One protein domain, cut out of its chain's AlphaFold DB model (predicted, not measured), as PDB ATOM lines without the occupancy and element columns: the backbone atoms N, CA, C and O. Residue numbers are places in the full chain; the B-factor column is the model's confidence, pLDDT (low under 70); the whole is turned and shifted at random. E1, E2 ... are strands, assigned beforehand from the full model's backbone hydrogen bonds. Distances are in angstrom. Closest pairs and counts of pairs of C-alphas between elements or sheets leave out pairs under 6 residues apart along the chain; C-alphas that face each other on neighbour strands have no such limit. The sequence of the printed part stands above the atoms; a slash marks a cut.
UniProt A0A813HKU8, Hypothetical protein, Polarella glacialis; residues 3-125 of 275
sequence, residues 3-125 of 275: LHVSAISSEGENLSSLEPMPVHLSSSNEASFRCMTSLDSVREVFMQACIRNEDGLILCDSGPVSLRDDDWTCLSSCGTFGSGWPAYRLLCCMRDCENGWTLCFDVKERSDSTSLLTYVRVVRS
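What this domain is: This is residues 3 to 125 of the 275 residues of the protein "Hypothetical protein" of Polarella glacialis (UniProt A0A813HKU8). Two twisted sheets make a sandwich, two sheets face to face, with the five strands E3, E9, E8, E7 and E6 crossing the four strands E2, E1, E4 and E5 at 44 degrees. The sheets are only partly face to face, and between E6 and E7 residues 80 to 85 stick out at one end. The printed part has 123 residues and nine named strands, E1 to E9 along the chain, with no named helix: all strand. The orders are E3 E9 E8 E7 E6 and E2 E1 E4 E5, both antiparallel. The whole is compact, with a radius of gyration of the C-alphas of 15.0 A and spans of 53 by 37 by 25 A.

Where its parts are: In the larger sheet, E3 is residues 30 to 39, 24.9 A long, E9 115 to 124, 26.9 A, E8 101 to 110, 29.4 A, E7 88 to 96, 26.4 A, and E6 72 to 78. E9 ends at C-alpha 124, (19.086, 70.978, 134.142). In the smaller, E2 is residues 14 to 17, E1 3 to 9, E4 45 to 52, 22.7 A, and E5 58 to 61. E1 begins at C-alpha 3, (20.336, 60.193, 126.466).

How they stand to each other: E6, E7, E8 and E9 form a meander, each strand the antiparallel neighbour of the one before. Within hydrogen-bond range are N 91 and O 107 of E7 and E8, 2.8 A, N 104 and O 121 of E8 and E9, 2.8 A, and N 73 and O 92 of E6 and E7, 2.8 A. Edge strand E3 bends by 60 degrees at residue 36; N 33 of E3 and O 120 of its antiparallel neighbour E9 are within hydrogen-bond range, 2.9 A. In the other sheet, N 6 and O 48 of E1 and E4 are 2.9 A apart, N 7 and O 16 of E1 and E2 2.8 A, and N 51 and O 60 of E4 and E5 2.8 A. Between the sheets, the closest C-alphas of E4 and E8 are those of Ala 49 and Leu 103, 7.4 A. E6 and E7 are apart from E1, E2, E4 and E5.

The domain as a whole: The C-alphas farthest apart, of Asp 55 and Gly 82, are 54.3 A apart. The printed part has no cut. The link E2 to E3, 12 residues, is long. Residues 15, 42, 69, 80 to 81 and 83 are under pLDDT 70.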
ATOM      1  N   LEU A   3      20.405  59.240 127.565       96.88
ATOM      2  CA  LEU A   3      20.336  60.193 126.466       96.88
ATOM      3  C   LEU A   3      20.297  59.421 125.150       96.88
ATOM      4  O   LEU A   3      21.230  58.693 124.813       96.88
ATOM      5  N   HIS A   4      19.231  59.633 124.392       96.75
ATOM      6  CA  HIS A   4      19.073  59.151 123.029       96.75
ATOM      7  C   HIS A   4      19.287  60.317 122.079       96.75
ATOM      8  O   HIS A   4      18.638  61.350 122.231       96.75
ATOM      9  N   VAL A   5      20.171  60.148 121.099       95.56
ATOM     10  CA  VAL A   5      20.431  61.156 120.069       95.56
ATOM     11  C   VAL A   5      20.232  60.511 118.710       95.56
ATOM     12  O   VAL A   5      20.835  59.476 118.418       95.56
ATOM     13  N   SER A   6      19.400  61.127 117.881       93.88
ATOM     14  CA  SER A   6      19.165  60.709 116.504       93.88
ATOM     15  C   SER A   6      19.416  61.860 115.537       93.88
ATOM     16  O   SER A   6      19.134  63.025 115.825       93.88
ATOM     17  N   ALA A   7      19.958  61.509 114.375       91.44
ATOM     18  CA  ALA A   7      20.080  62.374 113.217       91.44
ATOM     19  C   ALA A   7      19.179  61.832 112.101       91.44
ATOM     20  O   ALA A   7      19.280  60.666 111.702       91.44
ATOM     21  N   ILE A   8      18.293  62.687 111.602       88.62
ATOM     22  CA  ILE A   8      17.312  62.378 110.565       88.62
ATOM     23  C   ILE A   8      17.636  63.259 109.359       88.62
ATOM     24  O   ILE A   8      17.814  64.469 109.508       88.62
ATOM     25  N   SER A   9      17.734  62.671 108.169       85.81
ATOM     26  CA  SER A   9      17.870  63.457 106.939       85.81
ATOM     27  C   SER A   9      16.573  64.206 106.627       85.81
ATOM     28  O   SER A   9      15.482  63.796 107.027       85.81
ATOM     29  N   SER A  10      16.656  65.277 105.842       81.94
ATOM     30  CA  SER A  10      15.468  65.964 105.328       81.94
ATOM     31  C   SER A  10      14.586  65.094 104.436       81.94
ATOM     32  O   SER A  10      13.410  65.403 104.265       81.94
ATOM     33  N   GLU A  11      15.132  64.005 103.894       85.50
ATOM     34  CA  GLU A  11      14.385  63.017 103.110       85.50
ATOM     35  C   GLU A  11      13.651  61.994 103.999       85.50
ATOM     36  O   GLU A  11      12.919  61.143 103.502       85.50
ATOM     37  N   GLY A  12      13.794  62.104 105.326       79.44
ATOM     38  CA  GLY A  12      13.144  61.231 106.303       79.44
ATOM     39  C   GLY A  12      13.865  59.903 106.522       79.44
ATOM     40  O   GLY A  12      13.398  59.078 107.307       79.44
ATOM     41  N   GLU A  13      15.009  59.684 105.874       80.44
ATOM     42  CA  GLU A  13      15.867  58.543 106.174       80.44
ATOM     43  C   GLU A  13      16.573  58.778 107.515       80.44
ATOM     44  O   GLU A  13      17.224  59.809 107.722       80.44
ATOM     45  N   ASN A  14      16.433  57.821 108.437       75.81
ATOM     46  CA  ASN A  14      17.173  57.813 109.695       75.81
ATOM     47  C   ASN A  14      18.651  57.568 109.383       75.81
ATOM     48  O   ASN A  14      19.043  56.437 109.104       75.81
ATOM     49  N   LEU A  15      19.456  58.630 109.423       69.00
ATOM     50  CA  LEU A  15      20.874  58.572 109.065       69.00
ATOM     51  C   LEU A  15      21.671  57.827 110.131       69.00
ATOM     52  O   LEU A  15      22.520  56.994 109.826       69.00
ATOM     53  N   SER A  16      21.407  58.139 111.399       78.81
ATOM     54  CA  SER A  16      22.085  57.498 112.520       78.81
ATOM     55  C   SER A  16      21.331  57.732 113.823       78.81
ATOM     56  O   SER A  16      20.949  58.851 114.157       78.81
ATOM     57  N   SER A  17      21.122  56.658 114.581       87.44
ATOM     58  CA  SER A  17      20.839  56.751 116.011       87.44
ATOM     59  C   SER A  17      22.122  56.400 116.735       87.44
ATOM     60  O   SER A  17      22.715  55.358 116.456       87.44
ATOM     61  N   LEU A  18      22.542  57.249 117.666       89.25
ATOM     62  CA  LEU A  18      23.595  56.876 118.597       89.25
ATOM     63  C   LEU A  18      23.054  55.842 119.578       89.25
ATOM     64  O   LEU A  18      21.849  55.806 119.861       89.25
ATOM     65  N   GLU A  19      23.946  54.986 120.070       93.69
ATOM     66  CA  GLU A  19      23.605  54.099 121.175       93.69
ATOM     67  C   GLU A  19      23.176  54.945 122.385       93.69
ATOM     68  O   GLU A  19      23.751  56.016 122.610       93.69
ATOM     69  N   PRO A  20      22.158  54.513 123.150       94.81
ATOM     70  CA  PRO A  20      21.741  55.221 124.354       94.81
ATOM     71  C   PRO A  20      22.921  55.412 125.310       94.81
ATOM     72  O   PRO A  20      23.638  54.461 125.624       94.81
ATOM     73  N   MET A  21      23.125  56.642 125.782       95.25
ATOM     74  CA  MET A  21      24.245  56.980 126.663       95.25
ATOM     75  C   MET A  21      23.751  57.221 128.094       95.25
ATOM     76  O   MET A  21      22.817  58.005 128.281       95.25
ATOM     77  N   PRO A  22      24.359  56.606 129.125       95.81
ATOM     78  CA  PRO A  22      23.959  56.837 130.510       95.81
ATOM     79  C   PRO A  22      24.278  58.275 130.937       95.81
ATOM     80  O   PRO A  22      25.399  58.752 130.771       95.81
ATOM     81  N   VAL A  23      23.295  58.962 131.521       94.75
ATOM     82  CA  VAL A  23      23.409  60.359 131.951       94.75
ATOM     83  C   VAL A  23      23.580  60.475 133.454       94.75
ATOM     84  O   VAL A  23      22.664  60.171 134.223       94.75
ATOM     85  N   HIS A  24      24.729  61.020 133.849       94.50
ATOM     86  CA  HIS A  24      25.035  61.432 135.212       94.50
ATOM     87  C   HIS A  24      25.291  62.936 135.223       94.50
ATOM     88  O   HIS A  24      26.266  63.402 134.640       94.50
ATOM     89  N   LEU A  25      24.395  63.690 135.860       94.12
ATOM     90  CA  LEU A  25      24.581  65.125 136.027       94.12
ATOM     91  C   LEU A  25      25.634  65.396 137.108       94.12
ATOM     92  O   LEU A  25      25.659  64.729 138.143       94.12
ATOM     93  N   SER A  26      26.476  66.392 136.863       94.50
ATOM     94  CA  SER A  26      27.425  66.945 137.829       94.50
ATOM     95  C   SER A  26      26.722  67.670 138.989       94.50
ATOM     96  O   SER A  26      25.507  67.885 138.984       94.50
ATOM     97  N   SER A  27      27.512  68.145 139.959       91.31
ATOM     98  CA  SER A  27      27.073  69.090 141.002       91.31
ATOM     99  C   SER A  27      26.462  70.380 140.426       91.31
ATOM    100  O   SER A  27      25.575  70.970 141.044       91.31
ATOM    101  N   SER A  28      26.881  70.787 139.222       91.50
ATOM    102  CA  SER A  28      26.339  71.926 138.468       91.50
ATOM    103  C   SER A  28      25.098  71.593 137.629       91.50
ATOM    104  O   SER A  28      24.592  72.463 136.925       91.50
ATOM    105  N   ASN A  29      24.564  70.371 137.738       95.31
ATOM    106  CA  ASN A  29      23.443  69.863 136.944       95.31
ATOM    107  C   ASN A  29      23.711  69.824 135.430       95.31
ATOM    108  O   ASN A  29      22.791  70.006 134.629       95.31
ATOM    109  N   GLU A  30      24.958  69.567 135.036       96.00
ATOM    110  CA  GLU A  30      25.379  69.445 133.640       96.00
ATOM    111  C   GLU A  30      25.929  68.042 133.348       96.00
ATOM    112  O   GLU A  30      26.539  67.401 134.203       96.00
ATOM    113  N   ALA A  31      25.727  67.560 132.124       96.06
ATOM    114  CA  ALA A  31      26.430  66.414 131.563       96.06
ATOM    115  C   ALA A  31      26.819  66.706 130.109       96.06
ATOM    116  O   ALA A  31      26.086  67.381 129.388       96.06
ATOM    117  N   SER A  32      27.959  66.177 129.666       96.06
ATOM    118  CA  SER A  32      28.456  66.334 128.298       96.06
ATOM    119  C   SER A  32      28.822  64.977 127.714       96.06
ATOM    120  O   SER A  32      29.522  64.191 128.354       96.06
ATOM    121  N   PHE A  33      28.359  64.715 126.494       95.62
ATOM    122  CA  PHE A  33      28.575  63.463 125.782       95.62
ATOM    123  C   PHE A  33      29.334  63.731 124.502       95.62
ATOM    124  O   PHE A  33      28.876  64.495 123.658       95.62
ATOM    125  N   ARG A  34      30.489  63.086 124.352       94.44
ATOM    126  CA  ARG A  34      31.293  63.169 123.136       94.44
ATOM    127  C   ARG A  34      30.760  62.171 122.107       94.44
ATOM    128  O   ARG A  34      30.874  60.970 122.317       94.44
ATOM    129  N   CYS A  35      30.202  62.668 121.006       91.94
ATOM    130  CA  CYS A  35      29.541  61.838 119.990       91.94
ATOM    131  C   CYS A  35      30.469  61.484 118.822       91.94
ATOM    132  O   CYS A  35      30.518  60.336 118.395       91.94
ATOM    133  N   MET A  36      31.223  62.468 118.315       92.38
ATOM    134  CA  MET A  36      32.098  62.333 117.139       92.38
ATOM    135  C   MET A  36      31.385  61.739 115.910       92.38
ATOM    136  O   MET A  36      31.960  60.946 115.166       92.38
ATOM    137  N   THR A  37      30.131  62.128 115.688       90.62
ATOM    138  CA  THR A  37      29.289  61.581 114.614       90.62
ATOM    139  C   THR A  37      29.386  62.444 113.368       90.62
ATOM    140  O   THR A  37      29.080  63.637 113.418       90.62
ATOM    141  N   SER A  38      29.832  61.856 112.259       90.81
ATOM    142  CA  SER A  38      29.897  62.546 110.968       90.81
ATOM    143  C   SER A  38      28.495  62.854 110.452       90.81
ATOM    144  O   SER A  38      27.613  62.000 110.492       90.81
ATOM    145  N   LEU A  39      28.312  64.075 109.961       88.81
ATOM    146  CA  LEU A  39      27.097  64.567 109.332       88.81
ATOM    147  C   LEU A  39      27.432  64.910 107.878       88.81
ATOM    148  O   LEU A  39      28.306  65.748 107.629       88.81
ATOM    149  N   ASP A  40      26.741  64.273 106.934       80.25
ATOM    150  CA  ASP A  40      27.024  64.415 105.499       80.25
ATOM    151  C   ASP A  40      26.772  65.841 104.994       80.25
ATOM    152  O   ASP A  40      27.497  66.351 104.141       80.25
ATOM    153  N   SER A  41      25.769  66.517 105.557       74.75
ATOM    154  CA  SER A  41      25.482  67.921 105.284       74.75
ATOM    155  C   SER A  41      24.755  68.546 106.462       74.75
ATOM    156  O   SER A  41      23.664  68.120 106.831       74.75
ATOM    157  N   VAL A  42      25.319  69.622 107.010       68.44
ATOM    158  CA  VAL A  42      24.658  70.445 108.035       68.44
ATOM    159  C   VAL A  42      23.283  70.862 107.554       68.44
ATOM    160  O   VAL A  42      22.298  70.758 108.260       68.44
ATOM    161  N   ARG A  43      23.170  71.280 106.297       73.81
ATOM    162  CA  ARG A  43      21.944  71.911 105.821       73.81
ATOM    163  C   ARG A  43      20.774  70.940 105.739       73.81
ATOM    164  O   ARG A  43      19.655  71.405 105.627       73.81
ATOM    165  N   GLU A  44      20.972  69.633 105.757       80.25
ATOM    166  CA  GLU A  44      19.890  68.670 105.496       80.25
ATOM    167  C   GLU A  44      19.695  67.675 106.630       80.25
ATOM    168  O   GLU A  44      19.004  66.674 106.467       80.25
ATOM    169  N   VAL A  45      20.264  67.971 107.800       85.19
ATOM    170  CA  VAL A  45      20.146  67.119 108.978       85.19
ATOM    171  C   VAL A  45      19.284  67.795 110.037       85.19
ATOM    172  O   VAL A  45      19.468  68.962 110.393       85.19
ATOM    173  N   PHE A  46      18.339  67.021 110.553       91.25
ATOM    174  CA  PHE A  46      17.598  67.303 111.767       91.25
ATOM    175  C   PHE A  46      18.192  66.470 112.893       91.25
ATOM    176  O   PHE A  46      18.364  65.260 112.749       91.25
ATOM    177  N   MET A  47      18.502  67.104 114.016       92.88
ATOM    178  CA  MET A  47      18.959  66.402 115.214       92.88
ATOM    179  C   MET A  47      17.859  66.392 116.258       92.88
ATOM    180  O   MET A  47      17.176  67.393 116.448       92.88
ATOM    181  N   GLN A  48      17.707  65.281 116.959       95.12
ATOM    182  CA  GLN A  48      16.811  65.177 118.097       95.12
ATOM    183  C   GLN A  48      17.562  64.528 119.249       95.12
ATOM    184  O   GLN A  48      18.283  63.547 119.065       95.12
ATOM    185  N   ALA A  49      17.393  65.082 120.443       96.31
ATOM    186  CA  ALA A  49      17.883  64.492 121.672       96.31
ATOM    187  C   ALA A  49      16.727  64.316 122.657       96.31
ATOM    188  O   ALA A  49      15.936  65.228 122.894       96.31
ATOM    189  N   CYS A  50      16.645  63.122 123.234       97.12
ATOM    190  CA  CYS A  50      15.617  62.732 124.184       97.12
ATOM    191  C   CYS A  50      16.279  62.134 125.426       97.12
ATOM    192  O   CYS A  50      17.103  61.226 125.323       97.12
ATOM    193  N   ILE A  51      15.909  62.634 126.603       96.94
ATOM    194  CA  ILE A  51      16.362  62.106 127.891       96.94
ATOM    195  C   ILE A  51      15.252  61.244 128.468       96.94
ATOM    196  O   ILE A  51      14.117  61.705 128.609       96.94
ATOM    197  N   ARG A  52      15.589  60.018 128.858       97.69
ATOM    198  CA  ARG A  52      14.672  59.077 129.502       97.69
ATOM    199  C   ARG A  52      15.116  58.748 130.921       97.69
ATOM    200  O   ARG A  52      16.310  58.752 131.238       97.69
ATOM    201  N   ASN A  53      14.156  58.504 131.807       96.81
ATOM    202  CA  ASN A  53      14.434  57.971 133.138       96.81
ATOM    203  C   ASN A  53      14.697  56.451 133.075       96.81
ATOM    204  O   ASN A  53      14.704  55.857 132.000       96.81
ATOM    205  N   GLU A  54      14.930  55.825 134.227       95.00
ATOM    206  CA  GLU A  54      15.196  54.378 134.327       95.00
ATOM    207  C   GLU A  54      13.983  53.514 133.936       95.00
ATOM    208  O   GLU A  54      14.155  52.390 133.477       95.00
ATOM    209  N   ASP A  55      12.768  54.062 134.034       97.25
ATOM    210  CA  ASP A  55      11.522  53.413 133.606       97.25
ATOM    211  C   ASP A  55      11.221  53.615 132.106       97.25
ATOM    212  O   ASP A  55      10.185  53.173 131.607       97.25
ATOM    213  N   GLY A  56      12.086  54.329 131.374       95.81
ATOM    214  CA  GLY A  56      11.890  54.671 129.965       95.81
ATOM    215  C   GLY A  56      10.939  55.848 129.700       95.81
ATOM    216  O   GLY A  56      10.646  56.137 128.537       95.81
ATOM    217  N   LEU A  57      10.475  56.556 130.737       96.94
ATOM    218  CA  LEU A  57       9.671  57.774 130.609       96.94
ATOM    219  C   LEU A  57      10.526  58.945 130.120       96.94
ATOM    220  O   LEU A  57      11.638  59.165 130.603       96.94
ATOM    221  N   ILE A  58       9.981  59.729 129.191       96.56
ATOM    222  CA  ILE A  58      10.652  60.900 128.621       96.56
ATOM    223  C   ILE A  58      10.654  62.041 129.645       96.56
ATOM    224  O   ILE A  58       9.600  62.497 130.082       96.56
ATOM    225  N   LEU A  59      11.848  62.508 130.010       95.38
ATOM    226  CA  LEU A  59      12.067  63.649 130.900       95.38
ATOM    227  C   LEU A  59      12.216  64.970 130.130       95.38
ATOM    228  O   LEU A  59      11.808  66.018 130.630       95.38
ATOM    229  N   CYS A  60      12.818  64.917 128.939       96.06
ATOM    230  CA  CYS A  60      12.961  66.039 128.006       96.06
ATOM    231  C   CYS A  60      13.132  65.498 126.587       96.06
ATOM    232  O   CYS A  60      13.749  64.453 126.376       96.06
ATOM    233  N   ASP A  61      12.568  66.220 125.629       96.50
ATOM    234  CA  ASP A  61      12.692  65.977 124.199       96.50
ATOM    235  C   ASP A  61      12.928  67.331 123.528       96.50
ATOM    236  O   ASP A  61      12.116  68.246 123.681       96.50
ATOM    237  N   SER A  62      14.051  67.482 122.820       94.75
ATOM    238  CA  SER A  62      14.341  68.721 122.090       94.75
ATOM    239  C   SER A  62      13.369  68.973 120.938       94.75
ATOM    240  O   SER A  62      13.344  70.083 120.406       94.75
ATOM    241  N   GLY A  63      12.654  67.936 120.489       93.38
ATOM    242  CA  GLY A  63      12.085  67.892 119.150       93.38
ATOM    243  C   GLY A  63      13.179  67.900 118.069       93.38
ATOM    244  O   GLY A  63      14.377  67.914 118.381       93.38
ATOM    245  N   PRO A  64      12.790  67.875 116.785       91.75
ATOM    246  CA  PRO A  64      13.733  67.996 115.684       91.75
ATOM    247  C   PRO A  64      14.309  69.417 115.621       91.75
ATOM    248  O   PRO A  64      13.581  70.404 115.542       91.75
ATOM    249  N   VAL A  65      15.633  69.512 115.610       89.94
ATOM    250  CA  VAL A  65      16.401  70.753 115.495       89.94
ATOM    251  C   VAL A  65      17.010  70.810 114.108       89.94
ATOM    252  O   VAL A  65      17.831  69.956 113.767       89.94
ATOM    253  N   SER A  66      16.622  71.807 113.306       87.56
ATOM    254  CA  SER A  66      17.248  72.004 112.005       87.56
ATOM    255  C   SER A  66      18.580  72.721 112.156       87.56
ATOM    256  O   SER A  66      18.742  73.708 112.875       87.56
ATOM    257  N   LEU A  67      19.555  72.239 111.404       73.56
ATOM    258  CA  LEU A  67      20.850  72.877 111.250       73.56
ATOM    259  C   LEU A  67      20.817  74.109 110.314       73.56
ATOM    260  O   LEU A  67      21.820  74.805 110.170       73.56
ATOM    261  N   ARG A  68      19.663  74.394 109.683       74.31
ATOM    262  CA  ARG A  68      19.426  75.601 108.866       74.31
ATOM    263  C   ARG A  68      18.965  76.816 109.664       74.31
ATOM    264  O   ARG A  68      18.984  77.912 109.111       74.31
ATOM    265  N   ASP A  69      18.496  76.616 110.890       62.22
ATOM    266  CA  ASP A  69      17.860  77.681 111.655       62.22
ATOM    267  C   ASP A  69      18.884  78.768 112.024       62.22
ATOM    268  O   ASP A  69      20.054  78.479 112.287       62.22
ATOM    269  N   ASP A  70      18.431  80.018 112.150       76.69
ATOM    270  CA  ASP A  70      19.201  81.119 112.761       76.69
ATOM    271  C   ASP A  70      19.553  80.848 114.248       76.69
ATOM    272  O   ASP A  70      20.168  81.670 114.927       76.69
ATOM    273  N   ASP A  71      19.186  79.670 114.759       80.31
ATOM    274  CA  ASP A  71      19.408  79.188 116.118       80.31
ATOM    275  C   ASP A  71      20.862  78.746 116.385       80.31
ATOM    276  O   ASP A  71      21.226  78.466 117.533       80.31
ATOM    277  N   TRP A  72      21.718  78.684 115.357       86.56
ATOM    278  CA  TRP A  72      23.132  78.322 115.507       86.56
ATOM    279  C   TRP A  72      24.004  79.523 115.851       86.56
ATOM    280  O   TRP A  72      24.202  80.447 115.062       86.56
ATOM    281  N   THR A  73      24.628  79.465 117.022       89.06
ATOM    282  CA  THR A  73      25.624  80.447 117.449       89.06
ATOM    283  C   THR A  73      27.024  79.942 117.119       89.06
ATOM    284  O   THR A  73      27.440  78.877 117.575       89.06
ATOM    285  N   CYS A  74      27.790  80.721 116.353       90.12
ATOM    286  CA  CYS A  74      29.206  80.432 116.137       90.12
ATOM    287  C   CYS A  74      29.991  80.709 117.427       90.12
ATOM    288  O   CYS A  74      30.082  81.851 117.874       90.12
ATOM    289  N   LEU A  75      30.541  79.654 118.030       88.44
ATOM    290  CA  LEU A  75      31.336  79.726 119.255       88.44
ATOM    291  C   LEU A  75      32.777  80.146 118.980       88.44
ATOM    292  O   LEU A  75      33.369  80.890 119.760       88.44
ATOM    293  N   SER A  76      33.353  79.630 117.897       89.25
ATOM    294  CA  SER A  76      34.695  79.974 117.448       89.25
ATOM    295  C   SER A  76      34.834  79.701 115.956       89.25
ATOM    296  O   SER A  76      34.156  78.847 115.386       89.25
ATOM    297  N   SER A  77      35.739  80.433 115.318       88.06
ATOM    298  CA  SER A  77      36.202  80.141 113.965       88.06
ATOM    299  C   SER A  77      37.720  80.062 114.010       88.06
ATOM    300  O   SER A  77      38.368  80.976 114.515       88.06
ATOM    301  N   CYS A  78      38.276  78.962 113.522       85.12
ATOM    302  CA  CYS A  78      39.708  78.782 113.374       85.12
ATOM    303  C   CYS A  78      40.030  78.783 111.881       85.12
ATOM    304  O   CYS A  78      39.465  78.006 111.113       85.12
ATOM    305  N   GLY A  79      40.903  79.693 111.465       80.19
ATOM    306  CA  GLY A  79      41.321  79.848 110.080       80.19
ATOM    307  C   GLY A  79      42.446  80.863 110.010       80.19
ATOM    308  O   GLY A  79      42.208  82.064 109.922       80.19
ATOM    309  N   THR A  80      43.685  80.396 110.094       63.34
ATOM    310  CA  THR A  80      44.855  81.244 109.873       63.34
ATOM    311  C   THR A  80      45.039  81.442 108.377       63.34
ATOM    312  O   THR A  80      45.298  80.491 107.636       63.34
ATOM    313  N   PHE A  81      44.931  82.691 107.927       58.62
ATOM    314  CA  PHE A  81      45.350  83.075 106.585       58.62
ATOM    315  C   PHE A  81      46.821  82.671 106.394       58.62
ATOM    316  O   PHE A  81      47.715  83.266 106.986       58.62
ATOM    317  N   GLY A  82      47.060  81.635 105.586       72.50
ATOM    318  CA  GLY A  82      48.397  81.239 105.137       72.50
ATOM    319  C   GLY A  82      49.038  80.015 105.800       72.50
ATOM    320  O   GLY A  82      50.119  79.641 105.360       72.50
ATOM    321  N   SER A  83      48.420  79.351 106.789       64.88
ATOM    322  CA  SER A  83      49.078  78.206 107.459       64.88
ATOM    323  C   SER A  83      48.769  76.823 106.864       64.88
ATOM    324  O   SER A  83      49.353  75.840 107.300       64.88
ATOM    325  N   GLY A  84      47.879  76.702 105.875       79.00
ATOM    326  CA  GLY A  84      47.512  75.400 105.292       79.00
ATOM    327  C   GLY A  84      46.677  74.496 106.213       79.00
ATOM    328  O   GLY A  84      46.317  73.392 105.813       79.00
ATOM    329  N   TRP A  85      46.331  74.957 107.418       76.31
ATOM    330  CA  TRP A  85      45.428  74.237 108.312       76.31
ATOM    331  C   TRP A  85      43.984  74.373 107.815       76.31
ATOM    332  O   TRP A  85      43.579  75.473 107.421       76.31
ATOM    333  N   PRO A  86      43.193  73.285 107.824       77.75
ATOM    334  CA  PRO A  86      41.805  73.336 107.397       77.75
ATOM    335  C   PRO A  86      41.020  74.257 108.329       77.75
ATOM    336  O   PRO A  86      40.978  74.052 109.545       77.75
ATOM    337  N   ALA A  87      40.402  75.282 107.745       88.56
ATOM    338  CA  ALA A  87      39.553  76.188 108.494       88.56
ATOM    339  C   ALA A  87      38.327  75.431 109.021       88.56
ATOM    340  O   ALA A  87      37.731  74.614 108.311       88.56
ATOM    341  N   TYR A  88      37.949  75.705 110.266       91.31
ATOM    342  CA  TYR A  88      36.759  75.132 110.878       91.31
ATOM    343  C   TYR A  88      35.997  76.160 111.706       91.31
ATOM    344  O   TYR A  88      36.554  77.139 112.210       91.31
ATOM    345  N   ARG A  89      34.702  75.912 111.872       91.06
ATOM    346  CA  ARG A  89      33.797  76.695 112.707       91.06
ATOM    347  C   ARG A  89      33.187  75.770 113.747       91.06
ATOM    348  O   ARG A  89      32.725  74.682 113.418       91.06
ATOM    349  N   LEU A  90      33.213  76.189 115.006       92.88
ATOM    350  CA  LEU A  90      32.444  75.540 116.059       92.88
ATOM    351  C   LEU A  90      31.107  76.256 116.161       92.88
ATOM    352  O   LEU A  90      31.054  77.466 116.398       92.88
ATOM    353  N   LEU A  91      30.038  75.506 115.954       92.62
ATOM    354  CA  LEU A  91      28.662  75.965 116.000       92.62
ATOM    355  C   LEU A  91      27.978  75.307 117.200       92.62
ATOM    356  O   LEU A  91      28.242  74.149 117.507       92.62
ATOM    357  N   CYS A  92      27.109  76.046 117.877       94.31
ATOM    358  CA  CYS A  92      26.314  75.541 118.987       94.31
ATOM    359  C   CYS A  92      24.852  75.918 118.790       94.31
ATOM    360  O   CYS A  92      24.548  77.089 118.553       94.31
ATOM    361  N   CYS A  93      23.963  74.942 118.923       93.25
ATOM    362  CA  CYS A  93      22.530  75.178 119.030       93.25
ATOM    363  C   CYS A  93      22.069  74.785 120.423       93.25
ATOM    364  O   CYS A  93      22.407  73.705 120.905       93.25
ATOM    365  N   MET A  94      21.298  75.660 121.059       93.75
ATOM    366  CA  MET A  94      20.708  75.413 122.370       93.75
ATOM    367  C   MET A  94      19.192  75.329 122.226       93.75
ATOM    368  O   MET A  94      18.567  76.208 121.633       93.75
ATOM    369  N   ARG A  95      18.597  74.288 122.804       94.12
ATOM    370  CA  ARG A  95      17.151  74.111 122.897       94.12
ATOM    371  C   ARG A  95      16.746  73.992 124.347       94.12
ATOM    372  O   ARG A  95      17.193  73.099 125.059       94.12
ATOM    373  N   ASP A  96      15.869  74.888 124.765       93.00
ATOM    374  CA  ASP A  96      15.214  74.781 126.056       93.00
ATOM    375  C   ASP A  96      14.013  73.854 125.934       93.00
ATOM    376  O   ASP A  96      13.068  74.123 125.194       93.00
ATOM    377  N   CYS A  97      14.091  72.756 126.666       92.88
ATOM    378  CA  CYS A  97      13.015  71.815 126.882       92.88
ATOM    379  C   CYS A  97      12.071  72.328 127.974       92.88
ATOM    380  O   CYS A  97      12.404  73.176 128.810       92.88
ATOM    381  N   GLU A  98      10.900  71.706 128.042       87.62
ATOM    382  CA  GLU A  98      10.046  71.780 129.220       87.62
ATOM    383  C   GLU A  98      10.765  71.229 130.470       87.62
ATOM    384  O   GLU A  98      11.798  70.555 130.397       87.62
ATOM    385  N   ASN A  99      10.216  71.521 131.652       89.06
ATOM    386  CA  ASN A  99      10.713  71.018 132.942       89.06
ATOM    387  C   ASN A  99      12.140  71.467 133.313       89.06
ATOM    388  O   ASN A  99      12.802  70.836 134.141       89.06
ATOM    389  N   GLY A 100      12.597  72.579 132.730       93.62
ATOM    390  CA  GLY A 100      13.870  73.211 133.071       93.62
ATOM    391  C   GLY A 100      15.090  72.524 132.469       93.62
ATOM    392  O   GLY A 100      16.198  72.771 132.932       93.62
ATOM    393  N   TRP A 101      14.925  71.666 131.464       95.75
ATOM    394  CA  TRP A 101      16.054  71.086 130.742       95.75
ATOM    395  C   TRP A 101      16.504  71.997 129.598       95.75
ATOM    396  O   TRP A 101      15.692  72.641 128.942       95.75
ATOM    397  N   THR A 102      17.799  72.003 129.318       95.94
ATOM    398  CA  THR A 102      18.392  72.633 128.142       95.94
ATOM    399  C   THR A 102      19.331  71.626 127.491       95.94
ATOM    400  O   THR A 102      20.191  71.043 128.153       95.94
ATOM    401  N   LEU A 103      19.156  71.412 126.192       95.81
ATOM    402  CA  LEU A 103      19.990  70.552 125.362       95.81
ATOM    403  C   LEU A 103      20.845  71.424 124.448       95.81
ATOM    404  O   LEU A 103      20.324  72.331 123.800       95.81
ATOM    405  N   CYS A 104      22.145  71.149 124.380       96.00
ATOM    406  CA  CYS A 104      23.069  71.857 123.502       96.00
ATOM    407  C   CYS A 104      23.730  70.877 122.535       96.00
ATOM    408  O   CYS A 104      24.267  69.855 122.958       96.00
ATOM    409  N   PHE A 105      23.744  71.218 121.253       95.75
ATOM    410  CA  PHE A 105      24.407  70.454 120.202       95.75
ATOM    411  C   PHE A 105      25.614  71.246 119.717       95.75
ATOM    412  O   PHE A 105      25.448  72.338 119.173       95.75
ATOM    413  N   ASP A 106      26.816  70.705 119.901       95.25
ATOM    414  CA  ASP A 106      28.055  71.337 119.455       95.25
ATOM    415  C   ASP A 106      28.567  70.644 118.190       95.25
ATOM    416  O   ASP A 106      28.959  69.472 118.205       95.25
ATOM    417  N   VAL A 107      28.603  71.383 117.084       93.81
ATOM    418  CA  VAL A 107      28.987  70.888 115.761       93.81
ATOM    419  C   VAL A 107      30.273  71.564 115.302       93.81
ATOM    420  O   VAL A 107      30.403  72.787 115.348       93.81
ATOM    421  N   LYS A 108      31.232  70.765 114.834       94.12
ATOM    422  CA  LYS A 108      32.433  71.246 114.147       94.12
ATOM    423  C   LYS A 108      32.201  71.166 112.644       94.12
ATOM    424  O   LYS A 108      32.205  70.073 112.084       94.12
ATOM    425  N   GLU A 109      32.019  72.321 112.016       91.94
ATOM    426  CA  GLU A 109      31.893  72.485 110.567       91.94
ATOM    427  C   GLU A 109      33.276  72.737 109.962       91.94
ATOM    428  O   GLU A 109      34.007  73.628 110.403       91.94
ATOM    429  N   ARG A 110      33.661  71.942 108.965       90.56
ATOM    430  CA  ARG A 110      34.915  72.101 108.218       90.56
ATOM    431  C   ARG A 110      34.690  72.925 106.950       90.56
ATOM    432  O   ARG A 110      33.571  73.075 106.466       90.56
ATOM    433  N   SER A 111      35.774  73.439 106.374       89.00
ATOM    434  CA  SER A 111      35.738  74.225 105.132       89.00
ATOM    435  C   SER A 111      35.188  73.474 103.913       89.00
ATOM    436  O   SER A 111      34.743  74.104 102.960       89.00
ATOM    437  N   ASP A 112      35.224  72.141 103.926       88.81
ATOM    438  CA  ASP A 112      34.640  71.276 102.893       88.81
ATOM    439  C   ASP A 112      33.128  71.041 103.088       88.81
ATOM    440  O   ASP A 112      32.537  70.230 102.385       88.81
ATOM    441  N   SER A 113      32.491  71.770 104.013       84.56
ATOM    442  CA  SER A 113      31.084  71.617 104.421       84.56
ATOM    443  C   SER A 113      30.752  70.291 105.111       84.56
ATOM    444  O   SER A 113      29.598  70.087 105.494       84.56
ATOM    445  N   THR A 114      31.737  69.417 105.344       89.12
ATOM    446  CA  THR A 114      31.535  68.264 106.224       89.12
ATOM    447  C   THR A 114      31.391  68.753 107.653       89.12
ATOM    448  O   THR A 114      31.983  69.761 108.063       89.12
ATOM    449  N   SER A 115      30.569  68.057 108.428       90.88
ATOM    450  CA  SER A 115      30.357  68.419 109.818       90.88
ATOM    451  C   SER A 115      30.401  67.232 110.738       90.88
ATOM    452  O   SER A 115      30.199  66.090 110.344       90.88
ATOM    453  N   LEU A 116      30.721  67.530 111.988       92.88
ATOM    454  CA  LEU A 116      30.904  66.539 113.024       92.88
ATOM    455  C   LEU A 116      30.132  66.991 114.255       92.88
ATOM    456  O   LEU A 116      30.467  68.027 114.835       92.88
ATOM    457  N   LEU A 117      29.134  66.216 114.676       94.31
ATOM    458  CA  LEU A 117      28.536  66.385 115.995       94.31
ATOM    459  C   LEU A 117      29.588  65.989 117.033       94.31
ATOM    460  O   LEU A 117      29.913  64.814 117.203       94.31
ATOM    461  N   THR A 118      30.170  66.991 117.684       95.12
ATOM    462  CA  THR A 118      31.273  66.796 118.629       95.12
ATOM    463  C   THR A 118      30.751  66.453 120.009       95.12
ATOM    464  O   THR A 118      31.150  65.425 120.560       95.12
ATOM    465  N   TYR A 119      29.819  67.261 120.517       95.94
ATOM    466  CA  TYR A 119      29.230  67.079 121.832       95.94
ATOM    467  C   TYR A 119      27.718  67.273 121.811       95.94
ATOM    468  O   TYR A 119      27.197  68.131 121.097       95.94
ATOM    469  N   VAL A 120      27.035  66.514 122.663       96.69
ATOM    470  CA  VAL A 120      25.685  66.827 123.127       96.69
ATOM    471  C   VAL A 120      25.770  67.102 124.619       96.69
ATOM    472  O   VAL A 120      26.198  66.243 125.391       96.69
ATOM    473  N   ARG A 121      25.399  68.315 125.026       96.38
ATOM    474  CA  ARG A 121      25.380  68.730 126.429       96.38
ATOM    475  C   ARG A 121      23.954  68.808 126.931       96.38
ATOM    476  O   ARG A 121      23.041  69.209 126.214       96.38
ATOM    477  N   VAL A 122      23.787  68.424 128.181       96.88
ATOM    478  CA  VAL A 122      22.524  68.421 128.893       96.88
ATOM    479  C   VAL A 122      22.706  69.271 130.132       96.88
ATOM    480  O   VAL A 122      23.585  68.991 130.941       96.88
ATOM    481  N   VAL A 123      21.858  70.276 130.307       96.56
ATOM    482  CA  VAL A 123      21.840  71.121 131.500       96.56
ATOM    483  C   VAL A 123      20.445  71.069 132.100       96.56
ATOM    484  O   VAL A 123      19.454  71.230 131.392       96.56
ATOM    485  N   ARG A 124      20.347  70.854 133.411       95.38
ATOM    486  CA  ARG A 124      19.086  70.978 134.142       95.38
ATOM    487  C   ARG A 124      19.122  72.240 134.986       95.38
ATOM    488  O   ARG A 124      19.856  72.344 135.963       95.38
ATOM    489  N   SER A 125      18.307  73.207 134.605       91.69
ATOM    490  CA  SER A 125      18.147  74.448 135.335       91.69
ATOM    491  C   SER A 125      17.457  74.197 136.674       91.69
ATOM    492  O   SER A 125      16.354  73.655 136.736       91.69
TER     493      SER A 125